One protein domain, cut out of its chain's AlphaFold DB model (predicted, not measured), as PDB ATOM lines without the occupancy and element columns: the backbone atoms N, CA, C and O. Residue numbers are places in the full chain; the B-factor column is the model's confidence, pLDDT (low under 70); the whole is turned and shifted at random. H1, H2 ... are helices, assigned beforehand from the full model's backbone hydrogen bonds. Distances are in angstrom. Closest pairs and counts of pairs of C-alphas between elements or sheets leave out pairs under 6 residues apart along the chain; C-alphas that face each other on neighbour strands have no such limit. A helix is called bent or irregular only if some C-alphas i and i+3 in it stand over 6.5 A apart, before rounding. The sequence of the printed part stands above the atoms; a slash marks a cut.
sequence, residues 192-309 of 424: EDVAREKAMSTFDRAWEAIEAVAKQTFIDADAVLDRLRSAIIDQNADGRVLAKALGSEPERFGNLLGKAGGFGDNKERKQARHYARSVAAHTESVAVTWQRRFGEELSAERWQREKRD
ATOM      1  N   GLU A 192      -8.969  -4.431  39.536       93.06
ATOM      2  CA  GLU A 192     -10.207  -5.141  39.231       93.06
ATOM      3  C   GLU A 192     -11.440  -4.309  39.572       93.06
ATOM      4  O   GLU A 192     -12.361  -4.236  38.763       93.06
ATOM      5  N   ASP A 193     -11.451  -3.619  40.715       93.81
ATOM      6  CA  ASP A 193     -12.600  -2.801  41.115       93.81
ATOM      7  C   ASP A 193     -12.806  -1.601  40.194       93.81
ATOM      8  O   ASP A 193     -13.945  -1.269  39.864       93.81
ATOM      9  N   VAL A 194     -11.717  -0.956  39.766       93.38
ATOM     10  CA  VAL A 194     -11.786   0.167  38.820       93.38
ATOM     11  C   VAL A 194     -12.244  -0.319  37.444       93.38
ATOM     12  O   VAL A 194     -13.125   0.291  36.839       93.38
ATOM     13  N   ALA A 195     -11.703  -1.441  36.964       94.50
ATOM     14  CA  ALA A 195     -12.095  -2.010  35.679       94.50
ATOM     15  C   ALA A 195     -13.565  -2.455  35.663       94.50
ATOM     16  O   ALA A 195     -14.279  -2.211  34.687       94.50
ATOM     17  N   ARG A 196     -14.039  -3.063  36.760       94.69
ATOM     18  CA  ARG A 196     -15.430  -3.509  36.919       94.69
ATOM     19  C   ARG A 196     -16.396  -2.331  36.830       94.69
ATOM     20  O   ARG A 196     -17.391  -2.410  36.116       94.69
ATOM     21  N   GLU A 197     -16.085  -1.233  37.517       94.00
ATOM     22  CA  GLU A 197     -16.892  -0.012  37.482       94.00
ATOM     23  C   GLU A 197     -16.954   0.594  36.075       94.00
ATOM     24  O   GLU A 197     -18.044   0.870  35.575       94.00
ATOM     25  N   LYS A 198     -15.803   0.752  35.406       93.81
ATOM     26  CA  LYS A 198     -15.741   1.332  34.054       93.81
ATOM     27  C   LYS A 198     -16.526   0.498  33.032       93.81
ATOM     28  O   LYS A 198     -17.253   1.055  32.204       93.81
ATOM     29  N   ALA A 199     -16.456  -0.832  33.128       95.81
ATOM     30  CA  ALA A 199     -17.172  -1.746  32.238       95.81
ATOM     31  C   ALA A 199     -18.698  -1.783  32.476       95.81
ATOM     32  O   ALA A 199     -19.449  -2.141  31.561       95.81
ATOM     33  N   MET A 200     -19.168  -1.388  33.666       95.19
ATOM     34  CA  MET A 200     -20.565  -1.546  34.092       95.19
ATOM     35  C   MET A 200     -21.558  -0.829  33.172       95.19
ATOM     36  O   MET A 200     -22.567  -1.403  32.784       95.19
ATOM     37  N   SER A 201     -21.233   0.385  32.719       93.50
ATOM     38  CA  SER A 201     -22.122   1.154  31.830       93.50
ATOM     39  C   SER A 201     -22.451   0.433  30.515       93.50
ATOM     40  O   SER A 201     -23.558   0.545  29.987       93.50
ATOM     41  N   THR A 202     -21.489  -0.323  29.972       94.25
ATOM     42  CA  THR A 202     -21.699  -1.106  28.749       94.25
ATOM     43  C   THR A 202     -22.452  -2.398  29.051       94.25
ATOM     44  O   THR A 202     -23.275  -2.820  28.241       94.25
ATOM     45  N   PHE A 203     -22.185  -3.003  30.212       94.81
ATOM     46  CA  PHE A 203     -22.924  -4.163  30.696       94.81
ATOM     47  C   PHE A 203     -24.409  -3.847  30.866       94.81
ATOM     48  O   PHE A 203     -25.231  -4.530  30.264       94.81
ATOM     49  N   ASP A 204     -24.744  -2.793  31.614       95.44
ATOM     50  CA  ASP A 204     -26.128  -2.447  31.946       95.44
ATOM     51  C   ASP A 204     -26.952  -2.184  30.676       95.44
ATOM     52  O   ASP A 204     -28.052  -2.709  30.528       95.44
ATOM     53  N   ARG A 205     -26.384  -1.490  29.681       94.12
ATOM     54  CA  ARG A 205     -27.051  -1.296  28.381       94.12
ATOM     55  C   ARG A 205     -27.309  -2.613  27.645       94.12
ATOM     56  O   ARG A 205     -28.339  -2.771  27.000       94.12
ATOM     57  N   ALA A 206     -26.358  -3.545  27.682       91.44
ATOM     58  CA  ALA A 206     -26.541  -4.853  27.058       91.44
ATOM     59  C   ALA A 206     -27.558  -5.713  27.838       91.44
ATOM     60  O   ALA A 206     -28.260  -6.533  27.242       91.44
ATOM     61  N   TRP A 207     -27.656  -5.500  29.153       95.88
ATOM     62  CA  TRP A 207     -28.546  -6.207  30.070       95.88
ATOM     63  C   TRP A 207     -30.031  -5.915  29.823       95.88
ATOM     64  O   TRP A 207     -30.842  -6.838  29.899       95.88
ATOM     65  N   GLU A 208     -30.384  -4.686  29.428       94.06
ATOM     66  CA  GLU A 208     -31.772  -4.259  29.153       94.06
ATOM     67  C   GLU A 208     -32.530  -5.221  28.213       94.06
ATOM     68  O   GLU A 208     -33.721  -5.492  28.396       94.06
ATOM     69  N   ALA A 209     -31.838  -5.796  27.222       88.88
ATOM     70  CA  ALA A 209     -32.434  -6.751  26.287       88.88
ATOM     71  C   ALA A 209     -32.856  -8.069  26.964       88.88
ATOM     72  O   ALA A 209     -33.877  -8.656  26.600       88.88
ATOM     73  N   ILE A 210     -32.096  -8.533  27.961       94.69
ATOM     74  CA  ILE A 210     -32.428  -9.738  28.732       94.69
ATOM     75  C   ILE A 210     -33.639  -9.455  29.621       94.69
ATOM     76  O   ILE A 210     -34.571 -10.261  29.645       94.69
ATOM     77  N   GLU A 211     -33.670  -8.305  30.295       93.88
ATOM     78  CA  GLU A 211     -34.770  -7.929  31.193       93.88
ATOM     79  C   GLU A 211     -36.124  -7.888  30.471       93.88
ATOM     80  O   GLU A 211     -37.131  -8.385  30.989       93.88
ATOM     81  N   ALA A 212     -36.146  -7.355  29.245       89.69
ATOM     82  CA  ALA A 212     -37.357  -7.260  28.431       89.69
ATOM     83  C   ALA A 212     -37.957  -8.634  28.070       89.69
ATOM     84  O   ALA A 212     -39.181  -8.779  27.967       89.69
ATOM     85  N   VAL A 213     -37.109  -9.651  27.884       93.69
ATOM     86  CA  VAL A 213     -37.516 -10.997  27.445       93.69
ATOM     87  C   VAL A 213     -37.727 -11.946  28.632       93.69
ATOM     88  O   VAL A 213     -38.607 -12.813  28.590       93.69
ATOM     89  N   ALA A 214     -36.980 -11.773  29.726       94.50
ATOM     90  CA  ALA A 214     -37.056 -12.631  30.908       94.50
ATOM     91  C   ALA A 214     -38.450 -12.616  31.559       94.50
ATOM     92  O   ALA A 214     -38.960 -13.673  31.937       94.50
ATOM     93  N   LYS A 215     -39.115 -11.452  31.579       93.81
ATOM     94  CA  LYS A 215     -40.488 -11.279  32.096       93.81
ATOM     95  C   LYS A 215     -41.548 -12.069  31.318       93.81
ATOM     96  O   LYS A 215     -42.614 -12.349  31.848       93.81
ATOM     97  N   GLN A 216     -41.259 -12.447  30.071       92.44
ATOM     98  CA  GLN A 216     -42.136 -13.279  29.232       92.44
ATOM     99  C   GLN A 216     -41.794 -14.775  29.328       92.44
ATOM    100  O   GLN A 216     -42.425 -15.607  28.674       92.44
ATOM    101  N   THR A 217     -40.780 -15.123  30.124       94.50
ATOM    102  CA  THR A 217     -40.230 -16.479  30.227       94.50
ATOM    103  C   THR A 217     -40.480 -17.080  31.609       94.50
ATOM    104  O   THR A 217     -40.992 -18.197  31.715       94.50
ATOM    105  N   PHE A 218     -40.133 -16.343  32.663       96.62
ATOM    106  CA  PHE A 218     -40.094 -16.835  34.039       96.62
ATOM    107  C   PHE A 218     -41.210 -16.239  34.896       96.62
ATOM    108  O   PHE A 218     -41.593 -15.089  34.710       96.62
ATOM    109  N   ILE A 219     -41.702 -17.027  35.856       95.88
ATOM    110  CA  ILE A 219     -42.644 -16.562  36.886       95.88
ATOM    111  C   ILE A 219     -41.959 -15.543  37.805       95.88
ATOM    112  O   ILE A 219     -42.533 -14.504  38.103       95.88
ATOM    113  N   ASP A 220     -40.730 -15.842  38.227       95.69
ATOM    114  CA  ASP A 220     -39.896 -14.973  39.059       95.69
ATOM    115  C   ASP A 220     -38.681 -14.523  38.241       95.69
ATOM    116  O   ASP A 220     -37.590 -15.091  38.330       95.69
ATOM    117  N   ALA A 221     -38.921 -13.584  37.323       95.94
ATOM    118  CA  ALA A 221     -37.903 -13.118  36.387       95.94
ATOM    119  C   ALA A 221     -36.758 -12.388  37.100       95.94
ATOM    120  O   ALA A 221     -35.604 -12.610  36.743       95.94
ATOM    121  N   ASP A 222     -37.059 -11.583  38.120       96.00
ATOM    122  CA  ASP A 222     -36.061 -10.779  38.828       96.00
ATOM    123  C   ASP A 222     -35.048 -11.678  39.555       96.00
ATOM    124  O   ASP A 222     -33.842 -11.519  39.371       96.00
ATOM    125  N   ALA A 223     -35.502 -12.734  40.245       95.94
ATOM    126  CA  ALA A 223     -34.585 -13.677  40.889       95.94
ATOM    127  C   ALA A 223     -33.710 -14.459  39.889       95.94
ATOM    128  O   ALA A 223     -32.589 -14.859  40.215       95.94
ATOM    129  N   VAL A 224     -34.210 -14.719  38.675       96.50
ATOM    130  CA  VAL A 224     -33.415 -15.348  37.605       96.50
ATOM    131  C   VAL A 224     -32.372 -14.372  37.068       96.50
ATOM    132  O   VAL A 224     -31.209 -14.750  36.911       96.50
ATOM    133  N   LEU A 225     -32.778 -13.128  36.811       96.81
ATOM    134  CA  LEU A 225     -31.910 -12.055  36.335       96.81
ATOM    135  C   LEU A 225     -30.774 -11.790  37.330       96.81
ATOM    136  O   LEU A 225     -29.619 -11.772  36.913       96.81
ATOM    137  N   ASP A 226     -31.056 -11.710  38.630       96.75
ATOM    138  CA  ASP A 226     -30.036 -11.505  39.668       96.75
ATOM    139  C   ASP A 226     -28.982 -12.622  39.683       96.75
ATOM    140  O   ASP A 226     -27.777 -12.356  39.728       96.75
ATOM    141  N   ARG A 227     -29.411 -13.887  39.574       95.62
ATOM    142  CA  ARG A 227     -28.483 -15.031  39.504       95.62
ATOM    143  C   ARG A 227     -27.628 -14.994  38.244       95.62
ATOM    144  O   ARG A 227     -26.430 -15.258  38.321       95.62
ATOM    145  N   LEU A 228     -28.228 -14.686  37.093       96.50
ATOM    146  CA  LEU A 228     -27.501 -14.571  35.828       96.50
ATOM    147  C   LEU A 228     -26.502 -13.408  35.875       96.50
ATOM    148  O   LEU A 228     -25.360 -13.574  35.448       96.50
ATOM    149  N   ARG A 229     -26.897 -12.268  36.449       96.75
ATOM    150  CA  ARG A 229     -26.026 -11.105  36.626       96.75
ATOM    151  C   ARG A 229     -24.833 -11.445  37.515       96.75
ATOM    152  O   ARG A 229     -23.703 -11.207  37.103       96.75
ATOM    153  N   SER A 230     -25.066 -12.070  38.670       95.88
ATOM    154  CA  SER A 230     -23.987 -12.498  39.571       95.88
ATOM    155  C   SER A 230     -23.065 -13.541  38.928       95.88
ATOM    156  O   SER A 230     -21.843 -13.449  39.030       95.88
ATOM    157  N   ALA A 231     -23.619 -14.500  38.176       95.50
ATOM    158  CA  ALA A 231     -22.809 -15.473  37.444       95.50
ATOM    159  C   ALA A 231     -21.884 -14.799  36.413       95.50
ATOM    160  O   ALA A 231     -20.722 -15.182  36.283       95.50
ATOM    161  N   ILE A 232     -22.370 -13.783  35.695       95.62
ATOM    162  CA  ILE A 232     -21.569 -13.080  34.685       95.62
ATOM    163  C   ILE A 232     -20.554 -12.129  35.332       95.62
ATOM    164  O   ILE A 232     -19.385 -12.151  34.956       95.62
ATOM    165  N   ILE A 233     -20.971 -11.304  36.297       93.44
ATOM    166  CA  ILE A 233     -20.136 -10.232  36.861       93.44
ATOM    167  C   ILE A 233     -19.174 -10.761  37.927       93.44
ATOM    168  O   ILE A 233     -17.980 -10.464  37.874       93.44
ATOM    169  N   ASP A 234     -19.683 -11.530  38.892       90.50
ATOM    170  CA  ASP A 234     -18.917 -11.924  40.079       90.50
ATOM    171  C   ASP A 234     -18.107 -13.193  39.821       90.50
ATOM    172  O   ASP A 234     -16.961 -13.311  40.251       90.50
ATOM    173  N   GLN A 235     -18.696 -14.149  39.097       90.44
ATOM    174  CA  GLN A 235     -18.076 -15.451  38.828       90.44
ATOM    175  C   GLN A 235     -17.374 -15.504  37.466       90.44
ATOM    176  O   GLN A 235     -16.702 -16.491  37.168       90.44
ATOM    177  N   ASN A 236     -17.527 -14.462  36.637       88.31
ATOM    178  CA  ASN A 236     -17.002 -14.400  35.271       88.31
ATOM    179  C   ASN A 236     -17.330 -15.663  34.448       88.31
ATOM    180  O   ASN A 236     -16.489 -16.187  33.713       88.31
ATOM    181  N   ALA A 237     -18.546 -16.188  34.618       90.88
ATOM    182  CA  ALA A 237     -18.969 -17.437  34.005       90.88
ATOM    183  C   ALA A 237     -18.953 -17.359  32.469       90.88
ATOM    184  O   ALA A 237     -19.213 -16.317  31.865       90.88
ATOM    185  N   ASP A 238     -18.684 -18.496  31.825       91.00
ATOM    186  CA  ASP A 238     -18.718 -18.601  30.367       91.00
ATOM    187  C   ASP A 238     -20.161 -18.446  29.857       91.00
ATOM    188  O   ASP A 238     -21.034 -19.289  30.096       91.00
ATOM    189  N   GLY A 239     -20.398 -17.359  29.118       91.44
ATOM    190  CA  GLY A 239     -21.693 -17.027  28.530       91.44
ATOM    191  C   GLY A 239     -22.281 -18.122  27.651       91.44
ATOM    192  O   GLY A 239     -23.492 -18.332  27.664       91.44
ATOM    193  N   ARG A 240     -21.439 -18.866  26.929       94.12
ATOM    194  CA  ARG A 240     -21.877 -19.970  26.069       94.12
ATOM    195  C   ARG A 240     -22.347 -21.157  26.898       94.12
ATOM    196  O   ARG A 240     -23.327 -21.813  26.539       94.12
ATOM    197  N   VAL A 241     -21.675 -21.435  28.015       94.81
ATOM    198  CA  VAL A 241     -22.090 -22.487  28.957       94.81
ATOM    199  C   VAL A 241     -23.424 -22.116  29.602       94.81
ATOM    200  O   VAL A 241     -24.341 -22.940  29.609       94.81
ATOM    201  N   LEU A 242     -23.562 -20.869  30.069       94.06
ATOM    202  CA  LEU A 242     -24.813 -20.352  30.627       94.06
ATOM    203  C   LEU A 242     -25.955 -20.417  29.611       94.06
ATOM    204  O   LEU A 242     -27.017 -20.954  29.919       94.06
ATOM    205  N   ALA A 243     -25.731 -19.945  28.385       95.25
ATOM    206  CA  ALA A 243     -26.732 -19.965  27.326       95.25
ATOM    207  C   ALA A 243     -27.147 -21.388  26.941       95.25
ATOM    208  O   ALA A 243     -28.335 -21.669  26.791       95.25
ATOM    209  N   LYS A 244     -26.197 -22.326  26.841       95.31
ATOM    210  CA  LYS A 244     -26.510 -23.734  26.564       95.31
ATOM    211  C   LYS A 244     -27.376 -24.342  27.668       95.31
ATOM    212  O   LYS A 244     -28.363 -25.014  27.358       95.31
ATOM    213  N   ALA A 245     -27.017 -24.111  28.931       95.12
ATOM    214  CA  ALA A 245     -27.784 -24.590  30.075       95.12
ATOM    215  C   ALA A 245     -29.186 -23.963  30.104       95.12
ATOM    216  O   ALA A 245     -30.171 -24.684  30.232       95.12
ATOM    217  N   LEU A 246     -29.291 -22.649  29.899       94.75
ATOM    218  CA  LEU A 246     -30.556 -21.915  29.904       94.75
ATOM    219  C   LEU A 246     -31.467 -22.306  28.733       94.75
ATOM    220  O   LEU A 246     -32.671 -22.446  28.907       94.75
ATOM    221  N   GLY A 247     -30.909 -22.532  27.544       93.50
ATOM    222  CA  GLY A 247     -31.676 -22.948  26.368       93.50
ATOM    223  C   GLY A 247     -32.155 -24.402  26.423       93.50
ATOM    224  O   GLY A 247     -33.191 -24.720  25.834       93.50
ATOM    225  N   SER A 248     -31.416 -25.276  27.118       93.69
ATOM    226  CA  SER A 248     -31.730 -26.712  27.217       93.69
ATOM    227  C   SER A 248     -32.597 -27.036  28.434       93.69
ATOM    228  O   SER A 248     -33.548 -27.804  28.329       93.69
ATOM    229  N   GLU A 249     -32.287 -26.435  29.583       93.31
ATOM    230  CA  GLU A 249     -32.904 -26.721  30.881       93.31
ATOM    231  C   GLU A 249     -33.264 -25.415  31.617       93.31
ATOM    232  O   GLU A 249     -32.782 -25.163  32.726       93.31
ATOM    233  N   PRO A 250     -34.129 -24.558  31.046       93.94
ATOM    234  CA  PRO A 250     -34.450 -23.258  31.642       93.94
ATOM    235  C   PRO A 250     -35.101 -23.359  33.029       93.94
ATOM    236  O   PRO A 250     -34.934 -22.469  33.858       93.94
ATOM    237  N   GLU A 251     -35.780 -24.469  33.324       92.19
ATOM    238  CA  GLU A 251     -36.403 -24.728  34.628       92.19
ATOM    239  C   GLU A 251     -35.379 -24.860  35.772       92.19
ATOM    240  O   GLU A 251     -35.733 -24.664  36.932       92.19
ATOM    241  N   ARG A 252     -34.094 -25.105  35.464       93.56
ATOM    242  CA  ARG A 252     -33.008 -25.065  36.462       93.56
ATOM    243  C   ARG A 252     -32.691 -23.658  36.947       93.56
ATOM    244  O   ARG A 252     -32.124 -23.505  38.025       93.56
ATOM    245  N   PHE A 253     -33.021 -22.652  36.144       92.38
ATOM    246  CA  PHE A 253     -32.781 -21.254  36.471       92.38
ATOM    247  C   PHE A 253     -33.982 -20.654  37.194       92.38
ATOM    248  O   PHE A 253     -33.796 -19.907  38.153       92.38
ATOM    249  N   GLY A 254     -35.200 -21.027  36.791       93.81
ATOM    250  CA  GLY A 254     -36.430 -20.625  37.462       93.81
ATOM    251  C   GLY A 254     -37.675 -21.256  36.846       93.81
ATOM    252  O   GLY A 254     -37.652 -21.786  35.737       93.81
ATOM    253  N   ASN A 255     -38.793 -21.172  37.564       95.44
ATOM    254  CA  ASN A 255     -40.062 -21.710  37.081       95.44
ATOM    255  C   ASN A 255     -40.566 -20.914  35.869       95.44
ATOM    256  O   ASN A 255     -40.663 -19.688  35.919       95.44
ATOM    257  N   LEU A 256     -40.923 -21.620  34.797       95.88
ATOM    258  CA  LEU A 256     -41.462 -21.007  33.584       95.88
ATOM    259  C   LEU A 256     -42.944 -20.670  33.704       95.88
ATOM    260  O   LEU A 256     -43.697 -21.362  34.394       95.88
ATOM    261  N   LEU A 257     -43.365 -19.665  32.938       94.31
ATOM    262  CA  LEU A 257     -44.775 -19.329  32.755       94.31
ATOM    263  C   LEU A 257     -45.569 -20.489  32.123       94.31
ATOM    264  O   LEU A 257     -45.031 -21.382  31.456       94.31
ATOM    265  N   GLY A 258     -46.882 -20.489  32.350       92.88
ATOM    266  CA  GLY A 258     -47.793 -21.533  31.886       92.88
ATOM    267  C   GLY A 258     -47.692 -22.858  32.646       92.88
ATOM    268  O   GLY A 258     -46.962 -23.002  33.625       92.88
ATOM    269  N   LYS A 259     -48.448 -23.860  32.187       89.62
ATOM    270  CA  LYS A 259     -48.562 -25.181  32.826       89.62
ATOM    271  C   LYS A 259     -47.943 -26.265  31.942       89.62
ATOM    272  O   LYS A 259     -48.235 -26.328  30.747       89.62
ATOM    273  N   ALA A 260     -47.141 -27.125  32.562       86.56
ATOM    274  CA  ALA A 260     -46.638 -28.372  31.994       86.56
ATOM    275  C   ALA A 260     -47.257 -29.551  32.768       86.56
ATOM    276  O   ALA A 260     -47.388 -29.479  33.990       86.56
ATOM    277  N   GLY A 261     -47.671 -30.615  32.076       81.88
ATOM    278  CA  GLY A 261     -48.286 -31.788  32.703       81.88
ATOM    279  C   GLY A 261     -48.363 -32.995  31.767       81.88
ATOM    280  O   GLY A 261     -47.930 -32.923  30.620       81.88
ATOM    281  N   GLY A 262     -48.942 -34.104  32.245       78.38
ATOM    282  CA  GLY A 262     -48.969 -35.401  31.540       78.38
ATOM    283  C   GLY A 262     -49.668 -35.422  30.172       78.38
ATOM    284  O   GLY A 262     -49.523 -36.389  29.434       78.38
ATOM    285  N   PHE A 263     -50.377 -34.351  29.806       79.00
ATOM    286  CA  PHE A 263     -51.020 -34.171  28.496       79.00
ATOM    287  C   PHE A 263     -50.281 -33.167  27.589       79.00
ATOM    288  O   PHE A 263     -50.819 -32.731  26.571       79.00
ATOM    289  N   GLY A 264     -49.049 -32.796  27.948       85.81
ATOM    290  CA  GLY A 264     -48.223 -31.830  27.228       85.81
ATOM    291  C   GLY A 264     -48.378 -30.391  27.725       85.81
ATOM    292  O   GLY A 264     -49.073 -30.100  28.698       85.81
ATOM    293  N   ASP A 265     -47.678 -29.477  27.056       91.56
ATOM    294  CA  ASP A 265     -47.603 -28.072  27.462       91.56
ATOM    295  C   ASP A 265     -48.746 -27.223  26.910       91.56
ATOM    296  O   ASP A 265     -49.115 -27.327  25.731       91.56
ATOM    297  N   ASN A 266     -49.234 -26.292  27.734       93.25
ATOM    298  CA  ASN A 266     -50.154 -25.261  27.268       93.25
ATOM    299  C   ASN A 266     -49.444 -24.233  26.351       93.25
ATOM    300  O   ASN A 266     -48.217 -24.198  26.239       93.25
ATOM    301  N   LYS A 267     -50.226 -23.383  25.665       93.62
ATOM    302  CA  LYS A 267     -49.698 -22.369  24.727       93.62
ATOM    303  C   LYS A 267     -48.668 -21.443  25.387       93.62
ATOM    304  O   LYS A 267     -47.626 -21.178  24.801       93.62
ATOM    305  N   GLU A 268     -48.957 -21.003  26.606       93.81
ATOM    306  CA  GLU A 268     -48.101 -20.111  27.390       93.81
ATOM    307  C   GLU A 268     -46.754 -20.762  27.743       93.81
ATOM    308  O   GLU A 268     -45.709 -20.166  27.517       93.81
ATOM    309  N   ARG A 269     -46.747 -22.030  28.173       95.06
ATOM    310  CA  ARG A 269     -45.525 -22.797  28.459       95.06
ATOM    311  C   ARG A 269     -44.689 -23.024  27.203       95.06
ATOM    312  O   ARG A 269     -43.464 -22.911  27.253       95.06
ATOM    313  N   LYS A 270     -45.326 -23.304  26.060       93.69
ATOM    314  CA  LYS A 270     -44.629 -23.405  24.764       93.69
ATOM    315  C   LYS A 270     -43.965 -22.081  24.383       93.69
ATOM    316  O   LYS A 270     -42.820 -22.084  23.937       93.69
ATOM    317  N   GLN A 271     -44.662 -20.966  24.590       93.94
ATOM    318  CA  GLN A 271     -44.141 -19.629  24.326       93.94
ATOM    319  C   GLN A 271     -42.990 -19.266  25.280       93.94
ATOM    320  O   GLN A 271     -41.946 -18.817  24.815       93.94
ATOM    321  N   ALA A 272     -43.115 -19.568  26.576       94.94
ATOM    322  CA  ALA A 272     -42.053 -19.375  27.560       94.94
ATOM    323  C   ALA A 272     -40.776 -20.146  27.188       94.94
ATOM    324  O   ALA A 272     -39.686 -19.580  27.203       94.94
ATOM    325  N   ARG A 273     -40.883 -21.411  26.753       93.81
ATOM    326  CA  ARG A 273     -39.707 -22.168  26.273       93.81
ATOM    327  C   ARG A 273     -39.092 -21.594  25.000       93.81
ATOM    328  O   ARG A 273     -37.887 -21.736  24.800       93.81
ATOM    329  N   HIS A 274     -39.887 -20.966  24.137       93.94
ATOM    330  CA  HIS A 274     -39.352 -20.258  22.979       93.94
ATOM    331  C   HIS A 274     -38.559 -19.019  23.417       93.94
ATOM    332  O   HIS A 274     -37.398 -18.888  23.033       93.94
ATOM    333  N   TYR A 275     -39.132 -18.177  24.285       95.12
ATOM    334  CA  TYR A 275     -38.439 -17.000  24.815       95.12
ATOM    335  C   TYR A 275     -37.200 -17.356  25.637       95.12
ATOM    336  O   TYR A 275     -36.207 -16.645  25.538       95.12
ATOM    337  N   ALA A 276     -37.179 -18.493  26.339       95.25
ATOM    338  CA  ALA A 276     -35.991 -18.972  27.048       95.25
ATOM    339  C   ALA A 276     -34.757 -19.107  26.135       95.25
ATOM    340  O   ALA A 276     -33.641 -18.823  26.565       95.25
ATOM    341  N   ARG A 277     -34.940 -19.472  24.856       94.50
ATOM    342  CA  ARG A 277     -33.838 -19.501  23.877       94.50
ATOM    343  C   ARG A 277     -33.344 -18.100  23.531       94.50
ATOM    344  O   ARG A 277     -32.145 -17.909  23.354       94.50
ATOM    345  N   SER A 278     -34.247 -17.125  23.463       94.81
ATOM    346  CA  SER A 278     -33.883 -15.719  23.280       94.81
ATOM    347  C   SER A 278     -33.147 -15.175  24.507       94.81
ATOM    348  O   SER A 278     -32.104 -14.546  24.347       94.81
ATOM    349  N   VAL A 279     -33.612 -15.482  25.727       96.25
ATOM    350  CA  VAL A 279     -32.896 -15.135  26.970       96.25
ATOM    351  C   VAL A 279     -31.497 -15.758  26.963       96.25
ATOM    352  O   VAL A 279     -30.528 -15.069  27.265       96.25
ATOM    353  N   ALA A 280     -31.358 -17.022  26.546       96.19
ATOM    354  CA  ALA A 280     -30.062 -17.682  26.393       96.19
ATOM    355  C   ALA A 280     -29.135 -16.958  25.403       96.19
ATOM    356  O   ALA A 280     -27.994 -16.665  25.751       96.19
ATOM    357  N   ALA A 281     -29.624 -16.615  24.210       95.44
ATOM    358  CA  ALA A 281     -28.827 -15.904  23.209       95.44
ATOM    359  C   ALA A 281     -28.360 -14.525  23.708       95.44
ATOM    360  O   ALA A 281     -27.191 -14.165  23.551       95.44
ATOM    361  N   HIS A 282     -29.245 -13.767  24.362       95.75
ATOM    362  CA  HIS A 282     -28.864 -12.491  24.962       95.75
ATOM    363  C   HIS A 282     -27.890 -12.676  26.136       95.75
ATOM    364  O   HIS A 282     -26.945 -11.903  26.247       95.75
ATOM    365  N   THR A 283     -28.050 -13.724  26.951       96.81
ATOM    366  CA  THR A 283     -27.124 -14.057  28.051       96.81
ATOM    367  C   THR A 283     -25.705 -14.297  27.532       96.81
ATOM    368  O   THR A 283     -24.760 -13.730  28.078       96.81
ATOM    369  N   GLU A 284     -25.539 -15.069  26.451       95.69
ATOM    370  CA  GLU A 284     -24.226 -15.250  25.811       95.69
ATOM    371  C   GLU A 284     -23.667 -13.911  25.316       95.69
ATOM    372  O   GLU A 284     -22.523 -13.571  25.610       95.69
ATOM    373  N   SER A 285     -24.482 -13.125  24.607       95.00
ATOM    374  CA  SER A 285     -24.063 -11.832  24.055       95.00
ATOM    375  C   SER A 285     -23.612 -10.839  25.135       95.00
ATOM    376  O   SER A 285     -22.572 -10.186  24.986       95.00
ATOM    377  N   VAL A 286     -24.352 -10.753  26.242       97.06
ATOM    378  CA  VAL A 286     -24.007  -9.911  27.393       97.06
ATOM    379  C   VAL A 286     -22.725 -10.399  28.050       97.06
ATOM    380  O   VAL A 286     -21.836  -9.590  28.296       97.06
ATOM    381  N   ALA A 287     -22.595 -11.699  28.309       95.69
ATOM    382  CA  ALA A 287     -21.404 -12.255  28.943       95.69
ATOM    383  C   ALA A 287     -20.140 -12.038  28.093       95.69
ATOM    384  O   ALA A 287     -19.103 -11.642  28.620       95.69
ATOM    385  N   VAL A 288     -20.229 -12.196  26.768       94.38
ATOM    386  CA  VAL A 288     -19.128 -11.867  25.845       94.38
ATOM    387  C   VAL A 288     -18.804 -10.372  25.887       94.38
ATOM    388  O   VAL A 288     -17.635  -9.981  25.909       94.38
ATOM    389  N   THR A 289     -19.830  -9.518  25.925       94.94
ATOM    390  CA  THR A 289     -19.651  -8.063  26.029       94.94
ATOM    391  C   THR A 289     -18.961  -7.680  27.337       94.94
ATOM    392  O   THR A 289     -18.034  -6.868  27.305       94.94
ATOM    393  N   TRP A 290     -19.365  -8.297  28.451       95.00
ATOM    394  CA  TRP A 290     -18.741  -8.151  29.763       95.00
ATOM    395  C   TRP A 290     -17.272  -8.546  29.725       95.00
ATOM    396  O   TRP A 290     -16.419  -7.711  29.996       95.00
ATOM    397  N   GLN A 291     -16.968  -9.782  29.323       93.75
ATOM    398  CA  GLN A 291     -15.606 -10.316  29.305       93.75
ATOM    399  C   GLN A 291     -14.665  -9.450  28.469       93.75
ATOM    400  O   GLN A 291     -13.559  -9.135  28.906       93.75
ATOM    401  N   ARG A 292     -15.122  -9.014  27.288       94.00
ATOM    402  CA  ARG A 292     -14.346  -8.109  26.439       94.00
ATOM    403  C   ARG A 292     -14.101  -6.773  27.136       94.00
ATOM    404  O   ARG A 292     -12.953  -6.364  27.256       94.00
ATOM    405  N   ARG A 293     -15.160  -6.095  27.590       96.62
ATOM    406  CA  ARG A 293     -15.040  -4.746  28.170       96.62
ATOM    407  C   ARG A 293     -14.270  -4.753  29.480       96.62
ATOM    408  O   ARG A 293     -13.368  -3.949  29.649       96.62
ATOM    409  N   PHE A 294     -14.565  -5.689  30.369       95.19
ATOM    410  CA  PHE A 294     -13.833  -5.856  31.616       95.19
ATOM    411  C   PHE A 294     -12.352  -6.180  31.365       95.19
ATOM    412  O   PHE A 294     -11.488  -5.592  32.005       95.19
ATOM    413  N   GLY A 295     -12.038  -7.046  30.394       94.12
ATOM    414  CA  GLY A 295     -10.655  -7.352  30.010       94.12
ATOM    415  C   GLY A 295      -9.897  -6.161  29.406       94.12
ATOM    416  O   GLY A 295      -8.725  -5.946  29.733       94.12
ATOM    417  N   GLU A 296     -10.562  -5.370  28.558       95.31
ATOM    418  CA  GLU A 296     -10.032  -4.113  28.011       95.31
ATOM    419  C   GLU A 296      -9.724  -3.117  29.137       95.31
ATOM    420  O   GLU A 296      -8.605  -2.612  29.213       95.31
ATOM    421  N   GLU A 297     -10.670  -2.898  30.053       96.50
ATOM    422  CA  GLU A 297     -10.504  -1.972  31.179       96.50
ATOM    423  C   GLU A 297      -9.439  -2.444  32.178       96.50
ATOM    424  O   GLU A 297      -8.641  -1.637  32.649       96.50
ATOM    425  N   LEU A 298      -9.354  -3.750  32.458       94.19
ATOM    426  CA  LEU A 298      -8.285  -4.331  33.277       94.19
ATOM    427  C   LEU A 298      -6.906  -4.052  32.678       94.19
ATOM    428  O   LEU A 298      -5.979  -3.662  33.389       94.19
ATOM    429  N   SER A 299      -6.765  -4.274  31.372       93.50
ATOM    430  CA  SER A 299      -5.498  -4.083  30.663       93.50
ATOM    431  C   SER A 299      -5.133  -2.603  30.580       93.50
ATOM    432  O   SER A 299      -3.980  -2.244  30.811       93.50
ATOM    433  N   ALA A 300      -6.118  -1.745  30.304       93.00
ATOM    434  CA  ALA A 300      -5.944  -0.301  30.274       93.00
ATOM    435  C   ALA A 300      -5.505   0.228  31.644       93.00
ATOM    436  O   ALA A 300      -4.523   0.960  31.725       93.00
ATOM    437  N   GLU A 301      -6.173  -0.185  32.722       93.56
ATOM    438  CA  GLU A 301      -5.837   0.226  34.085       93.56
ATOM    439  C   GLU A 301      -4.442  -0.269  34.502       93.56
ATOM    440  O   GLU A 301      -3.655   0.518  35.025       93.56
ATOM    441  N   ARG A 302      -4.074  -1.528  34.207       94.38
ATOM    442  CA  ARG A 302      -2.697  -2.025  34.431       94.38
ATOM    443  C   ARG A 302      -1.669  -1.178  33.700       94.38
ATOM    444  O   ARG A 302      -0.685  -0.753  34.295       94.38
ATOM    445  N   TRP A 303      -1.915  -0.910  32.423       93.12
ATOM    446  CA  TRP A 303      -0.998  -0.134  31.603       93.12
ATOM    447  C   TRP A 303      -0.841   1.302  32.122       93.12
ATOM    448  O   TRP A 303       0.283   1.794  32.178       93.12
ATOM    449  N   GLN A 304      -1.925   1.956  32.559       89.31
ATOM    450  CA  GLN A 304      -1.854   3.285  33.186       89.31
ATOM    451  C   GLN A 304      -0.955   3.251  34.429       89.31
ATOM    452  O   GLN A 304       0.024   3.996  34.499       89.31
ATOM    453  N   ARG A 305      -1.212   2.314  35.351       90.75
ATOM    454  CA  ARG A 305      -0.439   2.202  36.595       90.75
ATOM    455  C   ARG A 305       1.036   1.893  36.343       90.75
ATOM    456  O   ARG A 305       1.909   2.484  36.963       90.75
ATOM    457  N   GLU A 306       1.334   1.001  35.403       90.81
ATOM    458  CA  GLU A 306       2.707   0.562  35.124       90.81
ATOM    459  C   GLU A 306       3.515   1.532  34.259       90.81
ATOM    460  O   GLU A 306       4.743   1.541  34.345       90.81
ATOM    461  N   LYS A 307       2.867   2.289  33.365       89.19
ATOM    462  CA  LYS A 307       3.565   3.106  32.357       89.19
ATOM    463  C   LYS A 307       3.460   4.601  32.596       89.19
ATOM    464  O   LYS A 307       4.353   5.323  32.161       89.19
ATOM    465  N   ARG A 308       2.391   5.070  33.237       89.81
ATOM    466  CA  ARG A 308       2.097   6.500  33.380       89.81
ATOM    467  C   ARG A 308       2.190   6.971  34.817       89.81
ATOM    468  O   ARG A 308       2.893   7.937  35.088       89.81
ATOM    469  N   ASP A 309       1.563   6.257  35.735       89.62
ATOM    470  CA  ASP A 309       1.501   6.657  37.141       89.62
ATOM    471  C   ASP A 309       2.866   6.627  37.838       89.62
ATOM    472  O   ASP A 309       3.145   7.457  38.706       89.62
TER     473      ASP A 309
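This is residues 192 to 309 of the 424 residues of a protein of Rhizobium paranaense (UniProt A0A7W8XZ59). One long helix, H4, runs nearly the whole length of this rod, and three shorter helices pack along it: H1 and H3 on two different sides of it, and H2 beside H1 and H4. At one end the last residues of H4, 303 to 309, stick out; at the other, the long loop of residues 249 to 266 leads from H3 out to Phe 263 and back into H4. The printed part has 118 residues with four named helices, H1, H2, H3 and H4 along the chain, and no named strand; the class is all helix. The whole is loose, with a radius of gyration of the C-alphas of 17.0 A, and spans 67 by 21 by 17 A.

Begin with H4, residues 267 to 309, the hub, which touches the three other helices. Look first at H1, residues 192 to 214: it touches H4 at a shallow tilt of 15 degrees, opposite ways, and the closest C-alphas are those of Ala 195 and Glu 297, 4.8 A apart. H3, residues 239 to 248, forms a hairpin with H4: it touches residues 276 to 288 of H4 alone, at a shallow tilt of 8 degrees, opposite ways, with the C-alphas of Gly 239 and Glu 284 closest at 4.1 A. H1 and H3 are apart. Turn next to H2, residues 221 to 233, whose residues 228 to 233 alone touch H4, the same way at a shallow tilt of 31 degrees; the closest C-alphas are those of Ile 232 and Ala 287, 5.8 A apart. H1 and H2 touch as a hairpin, closest at the C-alphas of Ala 214 and Ala 221, 5.6 A apart. H1, H2 and H4 form a bundle, three helices that touch one another at shallow tilts. H2 and H3 are close but not clearly touching, their closest C-alphas, those of Ile 232 and Gly 239, 7.3 A apart. Each O i to N i+4 pair is within hydrogen-bond range in H2 and H3, against 14 of 19 in H1 and 36 of 39 in H4.

Find C-alpha 267 at (-49.698, -22.369, 24.727); from there H4 runs 60.1 A to C-alpha 309 at (1.501, 6.657, 37.141). It is irregular, but only just: C-alphas 306 and 309 are 6.53 A apart. H1 starts at C-alpha 192, (-10.207, -5.141, 39.231), and measures 29.1 A, with a kink of 54 degrees near residue 203; it too is only just irregular, C-alphas 198 and 201 being 6.8 A apart. H2 measures 18.0 A and H3 14.0 A.

The C-alphas of Phe 263 and Asp 309 are the two farthest apart, at 67.1 A. The link from H3 to H4 is long, with 18 residues. The printed part has no cut; its mean pLDDT is 93.5, and no printed residue is under 70.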